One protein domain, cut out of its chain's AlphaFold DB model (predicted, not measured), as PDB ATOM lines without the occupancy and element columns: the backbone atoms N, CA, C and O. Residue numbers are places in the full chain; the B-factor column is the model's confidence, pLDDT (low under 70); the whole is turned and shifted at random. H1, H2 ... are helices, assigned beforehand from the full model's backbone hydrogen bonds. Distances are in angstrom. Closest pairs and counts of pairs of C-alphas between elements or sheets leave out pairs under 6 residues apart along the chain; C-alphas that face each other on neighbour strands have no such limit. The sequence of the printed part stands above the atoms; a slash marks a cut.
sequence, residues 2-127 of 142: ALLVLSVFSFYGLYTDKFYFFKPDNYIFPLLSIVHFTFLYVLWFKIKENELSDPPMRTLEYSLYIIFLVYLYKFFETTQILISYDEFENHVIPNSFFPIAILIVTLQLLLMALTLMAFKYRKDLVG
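Overview. This is residues 2 to 127 of the 142 residues of an uncharacterized protein of Kriegella aquimaris (UniProt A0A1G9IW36). Three long helices, H2, H3 and H4, form an up-and-down bundle, each running against the one before, with short H1 packed between H2 and H4. The printed part has 126 residues with four named helices, H1 to H4, and no named strand: all helix. The whole is a loose rod, radius of gyration of the C-alphas 17.2 A, spanning 58 by 27 by 20 A.

Along the chain. H1, residues 2 to 9, 10.4 A, begins at C-alpha 2 (106.499, 171.409, 134.783). H2 is residues 24 to 49, 38.8 A. H3, residues 55 to 88, 49.4 A, has a kink of 35 degrees near residue 82. H4, residues 97 to 126, 42.1 A, ends at C-alpha 126 (113.351, 193.565, 129.821).

Arrangement. H3 and H4, a hairpin, touch at a shallow tilt of 20 degrees; their closest C-alphas, Phe 75 and Gln 108, are 6.2 A apart. H1 and H3 are apart. Every O i to N i+4 pair is within hydrogen-bond range in H1 and H4, 18 of 22 in H2, 26 of 30 in H3.

Size, cuts and confidence. The printed part has no cut. The H1 to H2 link is long. Residues 88 to 91 have pLDDT under 70.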
ATOM      1  N   ALA A   2     107.821 171.732 135.353       90.12
ATOM      2  CA  ALA A   2     106.499 171.409 134.783       90.12
ATOM      3  C   ALA A   2     106.530 171.015 133.288       90.12
ATOM      4  O   ALA A   2     105.966 169.991 132.921       90.12
ATOM      5  N   LEU A   3     107.265 171.757 132.447       92.25
ATOM      6  CA  LEU A   3     107.451 171.435 131.021       92.25
ATOM      7  C   LEU A   3     108.032 170.035 130.772       92.25
ATOM      8  O   LEU A   3     107.566 169.334 129.877       92.25
ATOM      9  N   LEU A   4     109.036 169.620 131.552       93.25
ATOM     10  CA  LEU A   4     109.667 168.304 131.399       93.25
ATOM     11  C   LEU A   4     108.693 167.194 131.782       93.25
ATOM     12  O   LEU A   4     108.519 166.237 131.036       93.25
ATOM     13  N   VAL A   5     108.016 167.362 132.918       94.12
ATOM     14  CA  VAL A   5     107.056 166.378 133.424       94.12
ATOM     15  C   VAL A   5     105.883 166.220 132.452       94.12
ATOM     16  O   VAL A   5     105.532 165.100 132.096       94.12
ATOM     17  N   LEU A   6     105.333 167.324 131.937       94.56
ATOM     18  CA  LEU A   6     104.281 167.279 130.917       94.56
ATOM     19  C   LEU A   6     104.774 166.730 129.571       94.56
ATOM     20  O   LEU A   6     104.004 166.088 128.864       94.56
ATOM     21  N   SER A   7     106.056 166.905 129.232       93.75
ATOM     22  CA  SER A   7     106.641 166.267 128.046       93.75
ATOM     23  C   SER A   7     106.668 164.746 128.191       93.75
ATOM     24  O   SER A   7     106.383 164.048 127.228       93.75
ATOM     25  N   VAL A   8     106.922 164.214 129.388       94.25
ATOM     26  CA  VAL A   8     106.821 162.768 129.649       94.25
ATOM     27  C   VAL A   8     105.360 162.307 129.635       94.25
ATOM     28  O   VAL A   8     105.033 161.330 128.962       94.25
ATOM     29  N   PHE A   9     104.461 163.033 130.308       94.00
ATOM     30  CA  PHE A   9     103.033 162.692 130.327       94.00
ATOM     31  C   PHE A   9     102.338 162.840 128.972       94.00
ATOM     32  O   PHE A   9     101.288 162.237 128.780       94.00
ATOM     33  N   SER A  10     102.926 163.545 128.003       93.19
ATOM     34  CA  SER A  10     102.403 163.590 126.630       93.19
ATOM     35  C   SER A  10     102.320 162.208 125.966       93.19
ATOM     36  O   SER A  10     101.519 162.009 125.058       93.19
ATOM     37  N   PHE A  11     103.103 161.237 126.450       94.06
ATOM     38  CA  PHE A  11     103.078 159.852 125.986       94.06
ATOM     39  C   PHE A  11     102.141 158.956 126.801       94.06
ATOM     40  O   PHE A  11     101.938 157.804 126.422       94.06
ATOM     41  N   TYR A  12     101.598 159.438 127.918       92.31
ATOM     42  CA  TYR A  12     100.814 158.630 128.843       92.31
ATOM     43  C   TYR A  12      99.340 158.568 128.424       92.31
ATOM     44  O   TYR A  12      98.678 159.592 128.263       92.31
ATOM     45  N   GLY A  13      98.810 157.356 128.259       89.19
ATOM     46  CA  GLY A  13      97.393 157.128 127.996       89.19
ATOM     47  C   GLY A  13      96.604 156.926 129.284       89.19
ATOM     48  O   GLY A  13      96.700 155.864 129.895       89.19
ATOM     49  N   LEU A  14      95.771 157.908 129.640       87.19
ATOM     50  CA  LEU A  14      94.943 157.896 130.855       87.19
ATOM     51  C   LEU A  14      94.064 156.639 130.981       87.19
ATOM     52  O   LEU A  14      94.019 156.029 132.042       87.19
ATOM     53  N   TYR A  15      93.399 156.221 129.900       84.56
ATOM     54  CA  TYR A  15      92.476 155.077 129.931       84.56
ATOM     55  C   TYR A  15      93.162 153.708 130.003       84.56
ATOM     56  O   TYR A  15      92.530 152.730 130.391       84.56
ATOM     57  N   THR A  16      94.426 153.603 129.589       84.88
ATOM     58  CA  THR A  16      95.107 152.307 129.438       84.88
ATOM     59  C   THR A  16      96.267 152.100 130.400       84.88
ATOM     60  O   THR A  16      96.818 151.000 130.422       84.88
ATOM     61  N   ASP A  17      96.635 153.129 131.172       86.94
ATOM     62  CA  ASP A  17      97.792 153.151 132.076       86.94
ATOM     63  C   ASP A  17      99.105 152.734 131.380       86.94
ATOM     64  O   ASP A  17      99.937 152.000 131.915       86.94
ATOM     65  N   LYS A  18      99.267 153.147 130.114       89.06
ATOM     66  CA  LYS A  18     100.405 152.777 129.257       89.06
ATOM     67  C   LYS A  18     101.012 153.982 128.559       89.06
ATOM     68  O   LYS A  18     100.328 154.949 128.227       89.06
ATOM     69  N   PHE A  19     102.308 153.879 128.271       92.19
ATOM     70  CA  PHE A  19     103.039 154.863 127.480       92.19
ATOM     71  C   PHE A  19     103.058 154.491 125.992       92.19
ATOM     72  O   PHE A  19     103.386 153.365 125.621       92.19
ATOM     73  N   TYR A  20     102.753 155.463 125.135       91.44
ATOM     74  CA  TYR A  20     102.667 155.321 123.682       91.44
ATOM     75  C   TYR A  20     103.779 156.104 122.978       91.44
ATOM     76  O   TYR A  20     103.536 157.158 122.392       91.44
ATOM     77  N   PHE A  21     105.003 155.578 123.003       90.69
ATOM     78  CA  PHE A  21     106.165 156.223 122.372       90.69
ATOM     79  C   PHE A  21     106.134 156.212 120.840       90.69
ATOM     80  O   PHE A  21     106.753 157.055 120.215       90.69
ATOM     81  N   PHE A  22     105.394 155.297 120.213       90.25
ATOM     82  CA  PHE A  22     105.350 155.187 118.749       90.25
ATOM     83  C   PHE A  22     104.213 155.985 118.098       90.25
ATOM     84  O   PHE A  22     104.018 155.881 116.891       90.25
ATOM     85  N   LYS A  23     103.450 156.770 118.873       90.31
ATOM     86  CA  LYS A  23     102.365 157.607 118.350       90.31
ATOM     87  C   LYS A  23     102.904 159.010 118.021       90.31
ATOM     88  O   LYS A  23     103.237 159.737 118.959       90.31
ATOM     89  N   PRO A  24     102.971 159.423 116.738       89.69
ATOM     90  CA  PRO A  24     103.559 160.708 116.345       89.69
ATOM     91  C   PRO A  24     102.905 161.921 117.017       89.69
ATOM     92  O   PRO A  24     103.606 162.845 117.421       89.69
ATOM     93  N   ASP A  25     101.588 161.891 117.224       89.06
ATOM     94  CA  ASP A  25     100.833 162.988 117.848       89.06
ATOM     95  C   ASP A  25     101.350 163.357 119.248       89.06
ATOM     96  O   ASP A  25     101.281 164.517 119.660       89.06
ATOM     97  N   ASN A  26     101.911 162.387 119.977       93.00
ATOM     98  CA  ASN A  26     102.428 162.602 121.326       93.00
ATOM     99  C   ASN A  26     103.698 163.469 121.324       93.00
ATOM    100  O   ASN A  26     103.989 164.133 122.314       93.00
ATOM    101  N   TYR A  27     104.419 163.547 120.198       93.31
ATOM    102  CA  TYR A  27     105.626 164.368 120.062       93.31
ATOM    103  C   TYR A  27     105.344 165.855 119.845       93.31
ATOM    104  O   TYR A  27     106.264 166.663 119.974       93.31
ATOM    105  N   ILE A  28     104.092 166.244 119.574       93.19
ATOM    106  CA  ILE A  28     103.726 167.651 119.370       93.19
ATOM    107  C   ILE A  28     104.094 168.476 120.609       93.19
ATOM    108  O   ILE A  28     104.757 169.503 120.494       93.19
ATOM    109  N   PHE A  29     103.724 168.019 121.809       93.62
ATOM    110  CA  PHE A  29     104.007 168.771 123.033       93.62
ATOM    111  C   PHE A  29     105.517 168.864 123.343       93.62
ATOM    112  O   PHE A  29     105.993 169.983 123.550       93.62
ATOM    113  N   PRO A  30     106.300 167.762 123.331       94.88
ATOM    114  CA  PRO A  30     107.757 167.819 123.460       94.88
ATOM    115  C   PRO A  30     108.443 168.717 122.427       94.88
ATOM    116  O   PRO A  30     109.384 169.424 122.767       94.88
ATOM    117  N   LEU A  31     107.979 168.737 121.176       95.31
ATOM    118  CA  LEU A  31     108.562 169.601 120.148       95.31
ATOM    119  C   LEU A  31     108.322 171.085 120.461       95.31
ATOM    120  O   LEU A  31     109.250 171.892 120.420       95.31
ATOM    121  N   LEU A  32     107.090 171.447 120.829       95.12
ATOM    122  CA  LEU A  32     106.755 172.821 121.212       95.12
ATOM    123  C   LEU A  32     107.440 173.244 122.521       95.12
ATOM    124  O   LEU A  32     107.741 174.424 122.708       95.12
ATOM    125  N   SER A  33     107.724 172.300 123.425       94.81
ATOM    126  CA  SER A  33     108.423 172.599 124.676       94.81
ATOM    127  C   SER A  33     109.864 173.057 124.442       94.81
ATOM    128  O   SER A  33     110.344 173.885 125.213       94.81
ATOM    129  N   ILE A  34     110.519 172.641 123.348       96.12
ATOM    130  CA  ILE A  34     111.848 173.144 122.958       96.12
ATOM    131  C   ILE A  34     111.803 174.659 122.740       96.12
ATOM    132  O   ILE A  34     112.603 175.380 123.329       96.12
ATOM    133  N   VAL A  35     110.827 175.156 121.972       96.12
ATOM    134  CA  VAL A  35     110.652 176.600 121.726       96.12
ATOM    135  C   VAL A  35     110.402 177.349 123.038       96.12
ATOM    136  O   VAL A  35     110.975 178.412 123.274       96.12
ATOM    137  N   HIS A  36     109.596 176.767 123.930       96.69
ATOM    138  CA  HIS A  36     109.354 177.323 125.259       96.69
ATOM    139  C   HIS A  36     110.649 177.397 126.087       96.69
ATOM    140  O   HIS A  36     110.952 178.438 126.670       96.69
ATOM    141  N   PHE A  37     111.458 176.333 126.111       96.62
ATOM    142  CA  PHE A  37     112.752 176.346 126.796       96.62
ATOM    143  C   PHE A  37     113.696 177.399 126.220       96.62
ATOM    144  O   PHE A  37     114.338 178.107 126.994       96.62
ATOM    145  N   THR A  38     113.740 177.555 124.895       96.31
ATOM    146  CA  THR A  38     114.526 178.610 124.247       96.31
ATOM    147  C   THR A  38     114.081 179.996 124.711       96.31
ATOM    148  O   THR A  38     114.927 180.806 125.079       96.31
ATOM    149  N   PHE A  39     112.773 180.264 124.777       95.50
ATOM    150  CA  PHE A  39     112.262 181.536 125.296       95.50
ATOM    151  C   PHE A  39     112.687 181.785 126.749       95.50
ATOM    152  O   PHE A  39     113.187 182.863 127.062       95.50
ATOM    153  N   LEU A  40     112.536 180.791 127.633       95.38
ATOM    154  CA  LEU A  40     112.928 180.926 129.041       95.38
ATOM    155  C   LEU A  40     114.431 181.154 129.201       95.38
ATOM    156  O   LEU A  40     114.838 181.957 130.037       95.38
ATOM    157  N   TYR A  41     115.246 180.474 128.394       95.19
ATOM    158  CA  TYR A  41     116.690 180.668 128.374       95.19
ATOM    159  C   TYR A  41     117.061 182.095 127.953       95.19
ATOM    160  O   TYR A  41     117.816 182.756 128.662       95.19
ATOM    161  N   VAL A  42     116.493 182.591 126.848       94.56
ATOM    162  CA  VAL A  42     116.746 183.958 126.358       94.56
ATOM    163  C   VAL A  42     116.271 185.002 127.368       94.56
ATOM    164  O   VAL A  42     116.986 185.963 127.638       94.56
ATOM    165  N   LEU A  43     115.092 184.806 127.965       93.75
ATOM    166  CA  LEU A  43     114.569 185.689 129.005       93.75
ATOM    167  C   LEU A  43     115.505 185.742 130.218       93.75
ATOM    168  O   LEU A  43     115.850 186.827 130.678       93.75
ATOM    169  N   TRP A  44     115.936 184.582 130.714       94.56
ATOM    170  CA  TRP A  44     116.882 184.500 131.824       94.56
ATOM    171  C   TRP A  44     118.213 185.184 131.495       94.56
ATOM    172  O   TRP A  44     118.713 185.955 132.311       94.56
ATOM    173  N   PHE A  45     118.758 184.934 130.302       93.38
ATOM    174  CA  PHE A  45     120.005 185.540 129.843       93.38
ATOM    175  C   PHE A  45     119.909 187.069 129.831       93.38
ATOM    176  O   PHE A  45     120.743 187.737 130.434       93.38
ATOM    177  N   LYS A  46     118.844 187.627 129.244       91.69
ATOM    178  CA  LYS A  46     118.646 189.082 129.177       91.69
ATOM    179  C   LYS A  46     118.474 189.733 130.540       91.69
ATOM    180  O   LYS A  46     119.050 190.786 130.781       91.69
ATOM    181  N   ILE A  47     117.728 189.095 131.443       89.88
ATOM    182  CA  ILE A  47     117.585 189.581 132.822       89.88
ATOM    183  C   ILE A  47     118.947 189.592 133.528       89.88
ATOM    184  O   ILE A  47     119.245 190.521 134.272       89.88
ATOM    185  N   LYS A  48     119.777 188.568 133.303       92.88
ATOM    186  CA  LYS A  48     121.090 188.446 133.941       92.88
ATOM    187  C   LYS A  48     122.092 189.484 133.426       92.88
ATOM    188  O   LYS A  48     122.791 190.084 134.234       92.88
ATOM    189  N   GLU A  49     122.156 189.680 132.112       90.75
ATOM    190  CA  GLU A  49     123.090 190.618 131.473       90.75
ATOM    191  C   GLU A  49     122.538 192.058 131.411       90.75
ATOM    192  O   GLU A  49     123.210 192.963 130.927       90.75
ATOM    193  N   ASN A  50     121.324 192.288 131.933       84.81
ATOM    194  CA  ASN A  50     120.612 193.570 131.895       84.81
ATOM    195  C   ASN A  50     120.493 194.142 130.466       84.81
ATOM    196  O   ASN A  50     120.608 195.349 130.240       84.81
ATOM    197  N   GLU A  51     120.283 193.250 129.495       84.00
ATOM    198  CA  GLU A  51     120.125 193.595 128.084       84.00
ATOM    199  C   GLU A  51     118.665 193.870 127.729       84.00
ATOM    200  O   GLU A  51     117.742 193.191 128.187       84.00
ATOM    201  N   LEU A  52     118.462 194.827 126.822       79.88
ATOM    202  CA  LEU A  52     117.144 195.159 126.298       79.88
ATOM    203  C   LEU A  52     116.612 194.089 125.334       79.88
ATOM    204  O   LEU A  52     117.318 193.201 124.837       79.88
ATOM    205  N   SER A  53     115.311 194.178 125.066       80.12
ATOM    206  CA  SER A  53     114.627 193.298 124.124       80.12
ATOM    207  C   SER A  53     115.145 193.482 122.695       80.12
ATOM    208  O   SER A  53     115.260 194.609 122.224       80.12
ATOM    209  N   ASP A  54     115.372 192.383 121.982       83.25
ATOM    210  CA  ASP A  54     115.833 192.350 120.592       83.25
ATOM    211  C   ASP A  54     114.784 191.696 119.660       83.25
ATOM    212  O   ASP A  54     113.875 190.988 120.124       83.25
ATOM    213  N   PRO A  55     114.874 191.903 118.330       85.75
ATOM    214  CA  PRO A  55     113.925 191.320 117.380       85.75
ATOM    215  C   PRO A  55     113.802 189.780 117.444       85.75
ATOM    216  O   PRO A  55     112.671 189.292 117.365       85.75
ATOM    217  N   PRO A  56     114.884 188.994 117.637       87.50
ATOM    218  CA  PRO A  56     114.787 187.545 117.842       87.50
ATOM    219  C   PRO A  56     113.922 187.134 119.042       87.50
ATOM    220  O   PRO A  56     113.068 186.252 118.908       87.50
ATOM    221  N   MET A  57     114.073 187.790 120.199       89.56
ATOM    222  CA  MET A  57     113.253 187.497 121.380       89.56
ATOM    223  C   MET A  57     111.767 187.771 121.124       89.56
ATOM    224  O   MET A  57     110.915 187.018 121.594       89.56
ATOM    225  N   ARG A  58     111.445 188.814 120.349       90.38
ATOM    226  CA  ARG A  58     110.061 189.117 119.949       90.38
ATOM    227  C   ARG A  58     109.427 187.973 119.163       90.38
ATOM    228  O   ARG A  58     108.297 187.585 119.450       90.38
ATOM    229  N   THR A  59     110.155 187.398 118.210       92.31
ATOM    230  CA  THR A  59     109.679 186.247 117.427       92.31
ATOM    231  C   THR A  59     109.446 185.019 118.311       92.31
ATOM    232  O   THR A  59     108.449 184.312 118.134       92.31
ATOM    233  N   LEU A  60     110.324 184.780 119.293       94.44
ATOM    234  CA  LEU A  60     110.145 183.699 120.269       94.44
ATOM    235  C   LEU A  60     108.898 183.905 121.127       94.44
ATOM    236  O   LEU A  60     108.138 182.964 121.332       94.44
ATOM    237  N   GLU A  61     108.649 185.129 121.585       94.25
ATOM    238  CA  GLU A  61     107.438 185.442 122.335       94.25
ATOM    239  C   GLU A  61     106.164 185.224 121.510       94.25
ATOM    240  O   GLU A  61     105.214 184.615 121.998       94.25
ATOM    241  N   TYR A  62     106.135 185.673 120.252       93.75
ATOM    242  CA  TYR A  62     104.976 185.465 119.378       93.75
ATOM    243  C   TYR A  62     104.733 183.988 119.080       93.75
ATOM    244  O   TYR A  62     103.589 183.533 119.087       93.75
ATOM    245  N   SER A  63     105.807 183.219 118.907       95.88
ATOM    246  CA  SER A  63     105.720 181.761 118.825       95.88
ATOM    247  C   SER A  63     105.125 181.183 120.111       95.88
ATOM    248  O   SER A  63     104.264 180.305 120.058       95.88
ATOM    249  N   LEU A  64     105.513 181.721 121.272       96.44
ATOM    250  CA  LEU A  64     104.996 181.280 122.561       96.44
ATOM    251  C   LEU A  64     103.515 181.626 122.767       96.44
ATOM    252  O   LEU A  64     102.810 180.855 123.410       96.44
ATOM    253  N   TYR A  65     103.006 182.714 122.180       96.12
ATOM    254  CA  TYR A  65     101.567 183.008 122.166       96.12
ATOM    255  C   TYR A  65     100.764 181.948 121.411       96.12
ATOM    256  O   TYR A  65      99.716 181.518 121.890       96.12
ATOM    257  N   ILE A  66     101.272 181.473 120.272       96.88
ATOM    258  CA  ILE A  66     100.640 180.379 119.519       96.88
ATOM    259  C   ILE A  66     100.698 179.082 120.333       96.88
ATOM    260  O   ILE A  66      99.695 178.384 120.476       96.88
ATOM    261  N   ILE A  67     101.853 178.778 120.928       96.81
ATOM    262  CA  ILE A  67     102.038 177.595 121.780       96.81
ATOM    263  C   ILE A  67     101.107 177.634 123.000       96.81
ATOM    264  O   ILE A  67     100.566 176.603 123.394       96.81
ATOM    265  N   PHE A  68     100.862 178.811 123.572       96.62
ATOM    266  CA  PHE A  68      99.937 178.973 124.689       96.62
ATOM    267  C   PHE A  68      98.503 178.558 124.321       96.62
ATOM    268  O   PHE A  68      97.826 177.923 125.130       96.62
ATOM    269  N   LEU A  69      98.055 178.814 123.086       96.81
ATOM    270  CA  LEU A  69      96.765 178.307 122.596       96.81
ATOM    271  C   LEU A  69      96.743 176.776 122.517       96.81
ATOM    272  O   LEU A  69      95.734 176.157 122.853       96.81
ATOM    273  N   VAL A  70      97.860 176.148 122.140       95.75
ATOM    274  CA  VAL A  70      97.987 174.681 122.158       95.75
ATOM    275  C   VAL A  70      97.901 174.143 123.588       95.75
ATOM    276  O   VAL A  70      97.274 173.110 123.815       95.75
ATOM    277  N   TYR A  71      98.470 174.842 124.573       95.44
ATOM    278  CA  TYR A  71      98.337 174.458 125.982       95.44
ATOM    279  C   TYR A  71      96.898 174.560 126.479       95.44
ATOM    280  O   TYR A  71      96.434 173.634 127.141       95.44
ATOM    281  N   LEU A  72      96.177 175.622 126.106       96.88
ATOM    282  CA  LEU A  72      94.746 175.743 126.391       96.88
ATOM    283  C   LEU A  72      93.964 174.582 125.771       96.88
ATOM    284  O   LEU A  72      93.187 173.931 126.463       96.88
ATOM    285  N   TYR A  73      94.213 174.275 124.497       95.69
ATOM    286  CA  TYR A  73      93.582 173.143 123.821       95.69
ATOM    287  C   TYR A  73      93.843 171.819 124.556       95.69
ATOM    288  O   TYR A  73      92.906 171.074 124.832       95.69
ATOM    289  N   LYS A  74      95.095 171.547 124.944       93.94
ATOM    290  CA  LYS A  74      95.465 170.331 125.691       93.94
ATOM    291  C   LYS A  74      94.841 170.261 127.084       93.94
ATOM    292  O   LYS A  74      94.455 169.178 127.527       93.94
ATOM    293  N   PHE A  75      94.705 171.401 127.752       95.38
ATOM    294  CA  PHE A  75      93.983 171.498 129.014       95.38
ATOM    295  C   PHE A  75      92.502 171.148 128.848       95.38
ATOM    296  O   PHE A  75      91.975 170.338 129.614       95.38
ATOM    297  N   PHE A  76      91.840 171.688 127.821       95.81
ATOM    298  CA  PHE A  76      90.449 171.348 127.528       95.81
ATOM    299  C   PHE A  76      90.287 169.874 127.162       95.81
ATOM    300  O   PHE A  76      89.419 169.226 127.727       95.81
ATOM    301  N   GLU A  77      91.145 169.325 126.300       93.12
ATOM    302  CA  GLU A  77      91.140 167.900 125.937       93.12
ATOM    303  C   GLU A  77      91.203 167.000 127.184       93.12
ATOM    304  O   GLU A  77      90.370 166.115 127.364       93.12
ATOM    305  N   THR A  78      92.136 167.281 128.098       92.19
ATOM    306  CA  THR A  78      92.298 166.501 129.339       92.19
ATOM    307  C   THR A  78      91.106 166.673 130.285       92.19
ATOM    308  O   THR A  78      90.656 165.715 130.910       92.19
ATOM    309  N   THR A  79      90.560 167.886 130.373       93.12
ATOM    310  CA  THR A  79      89.390 168.180 131.210       93.12
ATOM    311  C   THR A  79      88.129 167.505 130.671       93.12
ATOM    312  O   THR A  79      87.336 166.991 131.451       93.12
ATOM    313  N   GLN A  80      87.955 167.455 129.347       91.75
ATOM    314  CA  GLN A  80      86.848 166.735 128.716       91.75
ATOM    315  C   GLN A  80      86.924 165.239 129.026       91.75
ATOM    316  O   GLN A  80      85.924 164.687 129.466       91.75
ATOM    317  N   ILE A  81      88.109 164.624 128.925       88.75
ATOM    318  CA  ILE A  81      88.344 163.218 129.314       88.75
ATOM    319  C   ILE A  81      87.922 162.944 130.768       88.75
ATOM    320  O   ILE A  81      87.350 161.897 131.065       88.75
ATOM    321  N   LEU A  82      88.208 163.881 131.676       88.75
ATOM    322  CA  LEU A  82      87.822 163.796 133.086       88.75
ATOM    323  C   LEU A  82      86.315 163.924 133.308       88.75
ATOM    324  O   LEU A  82      85.800 163.289 134.216       88.75
ATOM    325  N   ILE A  83      85.620 164.749 132.523       88.25
ATOM    326  CA  ILE A  83      84.171 164.962 132.651       88.25
ATOM    327  C   ILE A  83      83.395 163.809 132.007       88.25
ATOM    328  O   ILE A  83      82.414 163.346 132.573       88.25
ATOM    329  N   SER A  84      83.845 163.312 130.855       85.56
ATOM    330  CA  SER A  84      83.193 162.228 130.115       85.56
ATOM    331  C   SER A  84      83.550 160.834 130.647       85.56
ATOM    332  O   SER A  84      83.454 159.857 129.909       85.56
ATOM    333  N   TYR A  85      84.024 160.712 131.893       80.56
ATOM    334  CA  TYR A  85      84.477 159.426 132.434       80.56
ATOM    335  C   TYR A  85      83.318 158.427 132.606       80.56
ATOM    336  O   TYR A  85      83.519 157.236 132.372       80.56
ATOM    337  N   ASP A  86      82.117 158.913 132.946       74.19
ATOM    338  CA  ASP A  86      80.907 158.097 133.144       74.19
ATOM    339  C   ASP A  86      80.520 157.318 131.872       74.19
ATOM    340  O   ASP A  86      80.002 156.205 131.937       74.19
ATOM    341  N   GLU A  87      80.842 157.842 130.683       72.31
ATOM    342  CA  GLU A  87      80.589 157.156 129.404       72.31
ATOM    343  C   GLU A  87      81.424 155.871 129.247       72.31
ATOM    344  O   GLU A  87      81.089 154.984 128.455       72.31
ATOM    345  N   PHE A  88      82.495 155.740 130.034       67.12
ATOM    346  CA  PHE A  88      83.418 154.610 130.027       67.12
ATOM    347  C   PHE A  88      83.320 153.753 131.291       67.12
ATOM    348  O   PHE A  88      84.125 152.840 131.444       67.12
ATOM    349  N   GLU A  89      82.326 153.977 132.159       59.66
ATOM    350  CA  GLU A  89      82.131 153.223 133.411       59.66
ATOM    351  C   GLU A  89      81.934 151.711 133.163       59.66
ATOM    352  O   GLU A  89      82.315 150.870 133.973       59.66
ATOM    353  N   ASN A  90      81.426 151.346 131.976       63.12
ATOM    354  CA  ASN A  90      81.299 149.955 131.522       63.12
ATOM    355  C   ASN A  90      82.631 149.318 131.057       63.12
ATOM    356  O   ASN A  90      82.670 148.120 130.770       63.12
ATOM    357  N   HIS A  91      83.713 150.095 130.950       66.19
ATOM    358  CA  HIS A  91      85.062 149.617 130.650       66.19
ATOM    359  C   HIS A  91      85.902 149.558 131.931       66.19
ATOM    360  O   HIS A  91      85.712 150.326 132.867       66.19
ATOM    361  N   VAL A  92      86.870 148.640 131.976       72.12
ATOM    362  CA  VAL A  92      87.782 148.491 133.121       72.12
ATOM    363  C   VAL A  92      88.737 149.691 133.165       72.12
ATOM    364  O   VAL A  92      89.793 149.668 132.535       72.12
ATOM    365  N   ILE A  93      88.352 150.753 133.878       79.12
ATOM    366  CA  ILE A  93      89.187 151.941 134.096       79.12
ATOM    367  C   ILE A  93      90.227 151.633 135.193       79.12
ATOM    368  O   ILE A  93      89.865 151.122 136.255       79.12
ATOM    369  N   PRO A  94      91.520 151.941 134.982       83.12
ATOM    370  CA  PRO A  94      92.545 151.781 136.010       83.12
ATOM    371  C   PRO A  94      92.285 152.652 137.248       83.12
ATOM    372  O   PRO A  94      91.933 153.825 137.131       83.12
ATOM    373  N   ASN A  95      92.586 152.140 138.448       84.25
ATOM    374  CA  ASN A  95      92.508 152.917 139.702       84.25
ATOM    375  C   ASN A  95      93.414 154.168 139.701       84.25
ATOM    376  O   ASN A  95      93.221 155.089 140.492       84.25
ATOM    377  N   SER A  96      94.419 154.192 138.823       86.50
ATOM    378  CA  SER A  96      95.354 155.296 138.616       86.50
ATOM    379  C   SER A  96      94.771 156.454 137.788       86.50
ATOM    380  O   SER A  96      95.358 157.537 137.783       86.50
ATOM    381  N   PHE A  97      93.604 156.277 137.152       88.81
ATOM    382  CA  PHE A  97      92.987 157.255 136.248       88.81
ATOM    383  C   PHE A  97      92.795 158.631 136.897       88.81
ATOM    384  O   PHE A  97      93.404 159.607 136.464       88.81
ATOM    385  N   PHE A  98      92.003 158.715 137.969       89.06
ATOM    386  CA  PHE A  98      91.724 159.978 138.656       89.06
ATOM    387  C   PHE A  98      92.974 160.671 139.215       89.06
ATOM    388  O   PHE A  98      93.171 161.846 138.897       89.06
ATOM    389  N   PRO A  99      93.843 160.014 140.016       91.62
ATOM    390  CA  PRO A  99      94.991 160.705 140.599       91.62
ATOM    391  C   PRO A  99      95.957 161.228 139.530       91.62
ATOM    392  O   PRO A  99      96.467 162.342 139.668       91.62
ATOM    393  N   ILE A 100      96.181 160.480 138.443       93.25
ATOM    394  CA  ILE A 100      97.080 160.916 137.369       93.25
ATOM    395  C   ILE A 100      96.427 161.996 136.504       93.25
ATOM    396  O   ILE A 100      97.084 162.983 136.177       93.25
ATOM    397  N   ALA A 101      95.140 161.876 136.177       92.12
ATOM    398  CA  ALA A 101      94.433 162.901 135.417       92.12
ATOM    399  C   ALA A 101      94.401 164.242 136.170       92.12
ATOM    400  O   ALA A 101      94.747 165.277 135.598       92.12
ATOM    401  N   ILE A 102      94.093 164.226 137.473       93.50
ATOM    402  CA  ILE A 102      94.122 165.423 138.331       93.50
ATOM    403  C   ILE A 102      95.534 166.020 138.392       93.50
ATOM    404  O   ILE A 102      95.696 167.240 138.289       93.50
ATOM    405  N   LEU A 103      96.567 165.180 138.520       95.12
ATOM    406  CA  LEU A 103      97.959 165.625 138.500       95.12
ATOM    407  C   LEU A 103      98.309 166.324 137.176       95.12
ATOM    408  O   LEU A 103      98.885 167.412 137.199       95.12
ATOM    409  N   ILE A 104      97.942 165.738 136.033       95.31
ATOM    410  CA  ILE A 104      98.206 166.309 134.704       95.31
ATOM    411  C   ILE A 104      97.490 167.653 134.539       95.31
ATOM    412  O   ILE A 104      98.129 168.628 134.143       95.31
ATOM    413  N   VAL A 105      96.207 167.740 134.897       95.88
ATOM    414  CA  VAL A 105      95.433 168.993 134.839       95.88
ATOM    415  C   VAL A 105      96.062 170.071 135.721       95.88
ATOM    416  O   VAL A 105      96.231 171.214 135.292       95.88
ATOM    417  N   THR A 106      96.489 169.709 136.932       96.00
ATOM    418  CA  THR A 106      97.174 170.631 137.850       96.00
ATOM    419  C   THR A 106      98.486 171.139 137.249       96.00
ATOM    420  O   THR A 106      98.773 172.336 137.290       96.00
ATOM    421  N   LEU A 107      99.276 170.251 136.639       96.69
ATOM    422  CA  LEU A 107     100.518 170.617 135.957       96.69
ATOM    423  C   LEU A 107     100.267 171.512 134.737       96.69
ATOM    424  O   LEU A 107     101.051 172.430 134.499       96.69
ATOM    425  N   GLN A 108      99.192 171.283 133.980       96.31
ATOM    426  CA  GLN A 108      98.794 172.124 132.847       96.31
ATOM    427  C   GLN A 108      98.384 173.528 133.307       96.31
ATOM    428  O   GLN A 108      98.865 174.513 132.749       96.31
ATOM    429  N   LEU A 109      97.567 173.638 134.361       96.69
ATOM    430  CA  LEU A 109      97.211 174.925 134.973       96.69
ATOM    431  C   LEU A 109      98.451 175.673 135.465       96.69
ATOM    432  O   LEU A 109      98.622 176.855 135.165       96.69
ATOM    433  N   LEU A 110      99.343 174.971 136.168       96.81
ATOM    434  CA  LEU A 110     100.607 175.533 136.633       96.81
ATOM    435  C   LEU A 110     101.461 176.022 135.458       96.81
ATOM    436  O   LEU A 110     101.995 177.126 135.513       96.81
ATOM    437  N   LEU A 111     101.573 175.235 134.383       96.75
ATOM    438  CA  LEU A 111     102.317 175.631 133.190       96.75
ATOM    439  C   LEU A 111     101.742 176.910 132.577       96.75
ATOM    440  O   LEU A 111     102.496 177.837 132.282       96.75
ATOM    441  N   MET A 112     100.422 176.982 132.403       96.56
ATOM    442  CA  MET A 112      99.764 178.161 131.842       96.56
ATOM    443  C   MET A 112      99.989 179.396 132.721       96.56
ATOM    444  O   MET A 112     100.390 180.441 132.210       96.56
ATOM    445  N   ALA A 113      99.829 179.267 134.042       96.94
ATOM    446  CA  ALA A 113     100.079 180.352 134.989       96.94
ATOM    447  C   ALA A 113     101.537 180.845 134.935       96.94
ATOM    448  O   ALA A 113     101.781 182.050 134.854       96.94
ATOM    449  N   LEU A 114     102.507 179.924 134.908       96.00
ATOM    450  CA  LEU A 114     103.928 180.255 134.771       96.00
ATOM    451  C   LEU A 114     104.237 180.929 133.430       96.00
ATOM    452  O   LEU A 114     105.055 181.843 133.388       96.00
ATOM    453  N   THR A 115     103.564 180.528 132.350       96.00
ATOM    454  CA  THR A 115     103.740 181.139 131.023       96.00
ATOM    455  C   THR A 115     103.268 182.595 131.027       96.00
ATOM    456  O   THR A 115     103.993 183.486 130.587       96.00
ATOM    457  N   LEU A 116     102.089 182.867 131.600       96.44
ATOM    458  CA  LEU A 116     101.580 184.233 131.755       96.44
ATOM    459  C   LEU A 116     102.489 185.080 132.657       96.44
ATOM    460  O   LEU A 116     102.755 186.243 132.354       96.44
ATOM    461  N   MET A 117     103.010 184.489 133.735       95.56
ATOM    462  CA  MET A 117     103.981 185.148 134.608       95.56
ATOM    463  C   MET A 117     105.288 185.461 133.867       95.56
ATOM    464  O   MET A 117     105.820 186.556 134.028       95.56
ATOM    465  N   ALA A 118     105.776 184.564 133.007       94.44
ATOM    466  CA  ALA A 118     106.966 184.804 132.195       94.44
ATOM    467  C   ALA A 118     106.762 185.966 131.208       94.44
ATOM    468  O   ALA A 118     107.638 186.821 131.085       94.44
ATOM    469  N   PHE A 119     105.589 186.065 130.568       94.50
ATOM    470  CA  PHE A 119     105.252 187.222 129.727       94.50
ATOM    471  C   PHE A 119     105.220 188.525 130.514       94.50
ATOM    472  O   PHE A 119     105.694 189.552 130.024       94.50
ATOM    473  N   LYS A 120     104.676 188.488 131.734       93.81
ATOM    474  CA  LYS A 120     104.667 189.645 132.626       93.81
ATOM    475  C   LYS A 120     106.093 190.059 132.998       93.81
ATOM    476  O   LYS A 120     106.462 191.203 132.771       93.81
ATOM    477  N   TYR A 121     106.921 189.128 133.471       92.06
ATOM    478  CA  TYR A 121     108.309 189.417 133.839       92.06
ATOM    479  C   TYR A 121     109.151 189.910 132.674       92.06
ATOM    480  O   TYR A 121     109.964 190.811 132.858       92.06
ATOM    481  N   ARG A 122     108.932 189.390 131.466       92.50
ATOM    482  CA  ARG A 122     109.584 189.934 130.277       92.50
ATOM    483  C   ARG A 122     109.231 191.408 130.079       92.50
ATOM    484  O   ARG A 122     110.139 192.205 129.880       92.50
ATOM    485  N   LYS A 123     107.948 191.787 130.160       89.31
ATOM    486  CA  LYS A 123     107.523 193.197 130.035       89.31
ATOM    487  C   LYS A 123     108.121 194.077 131.128       89.31
ATOM    488  O   LYS A 123     108.614 195.156 130.819       89.31
ATOM    489  N   ASP A 124     108.073 193.603 132.369       88.88
ATOM    490  CA  ASP A 124     108.438 194.395 133.544       88.88
ATOM    491  C   ASP A 124     109.961 194.578 133.678       88.88
ATOM    492  O   ASP A 124     110.406 195.636 134.111       88.88
ATOM    493  N   LEU A 125     110.761 193.569 133.306       88.06
ATOM    494  CA  LEU A 125     112.216 193.564 133.524       88.06
ATOM    495  C   LEU A 125     113.037 193.871 132.265       88.06
ATOM    496  O   LEU A 125     114.084 194.496 132.372       88.06
ATOM    497  N   VAL A 126     112.592 193.425 131.085       84.88
ATOM    498  CA  VAL A 126     113.351 193.565 129.821       84.88
ATOM    499  C   VAL A 126     112.846 194.748 128.981       84.88
ATOM    500  O   VAL A 126     113.550 195.242 128.100       84.88
ATOM    501  N   GLY A 127     111.638 195.239 129.268       78.44
ATOM    502  CA  GLY A 127     111.052 196.407 128.618       78.44
ATOM    503  C   GLY A 127     110.167 196.085 127.408       78.44
ATOM    504  O   GLY A 127     109.819 194.934 127.114       78.44
TER     505      GLY A 127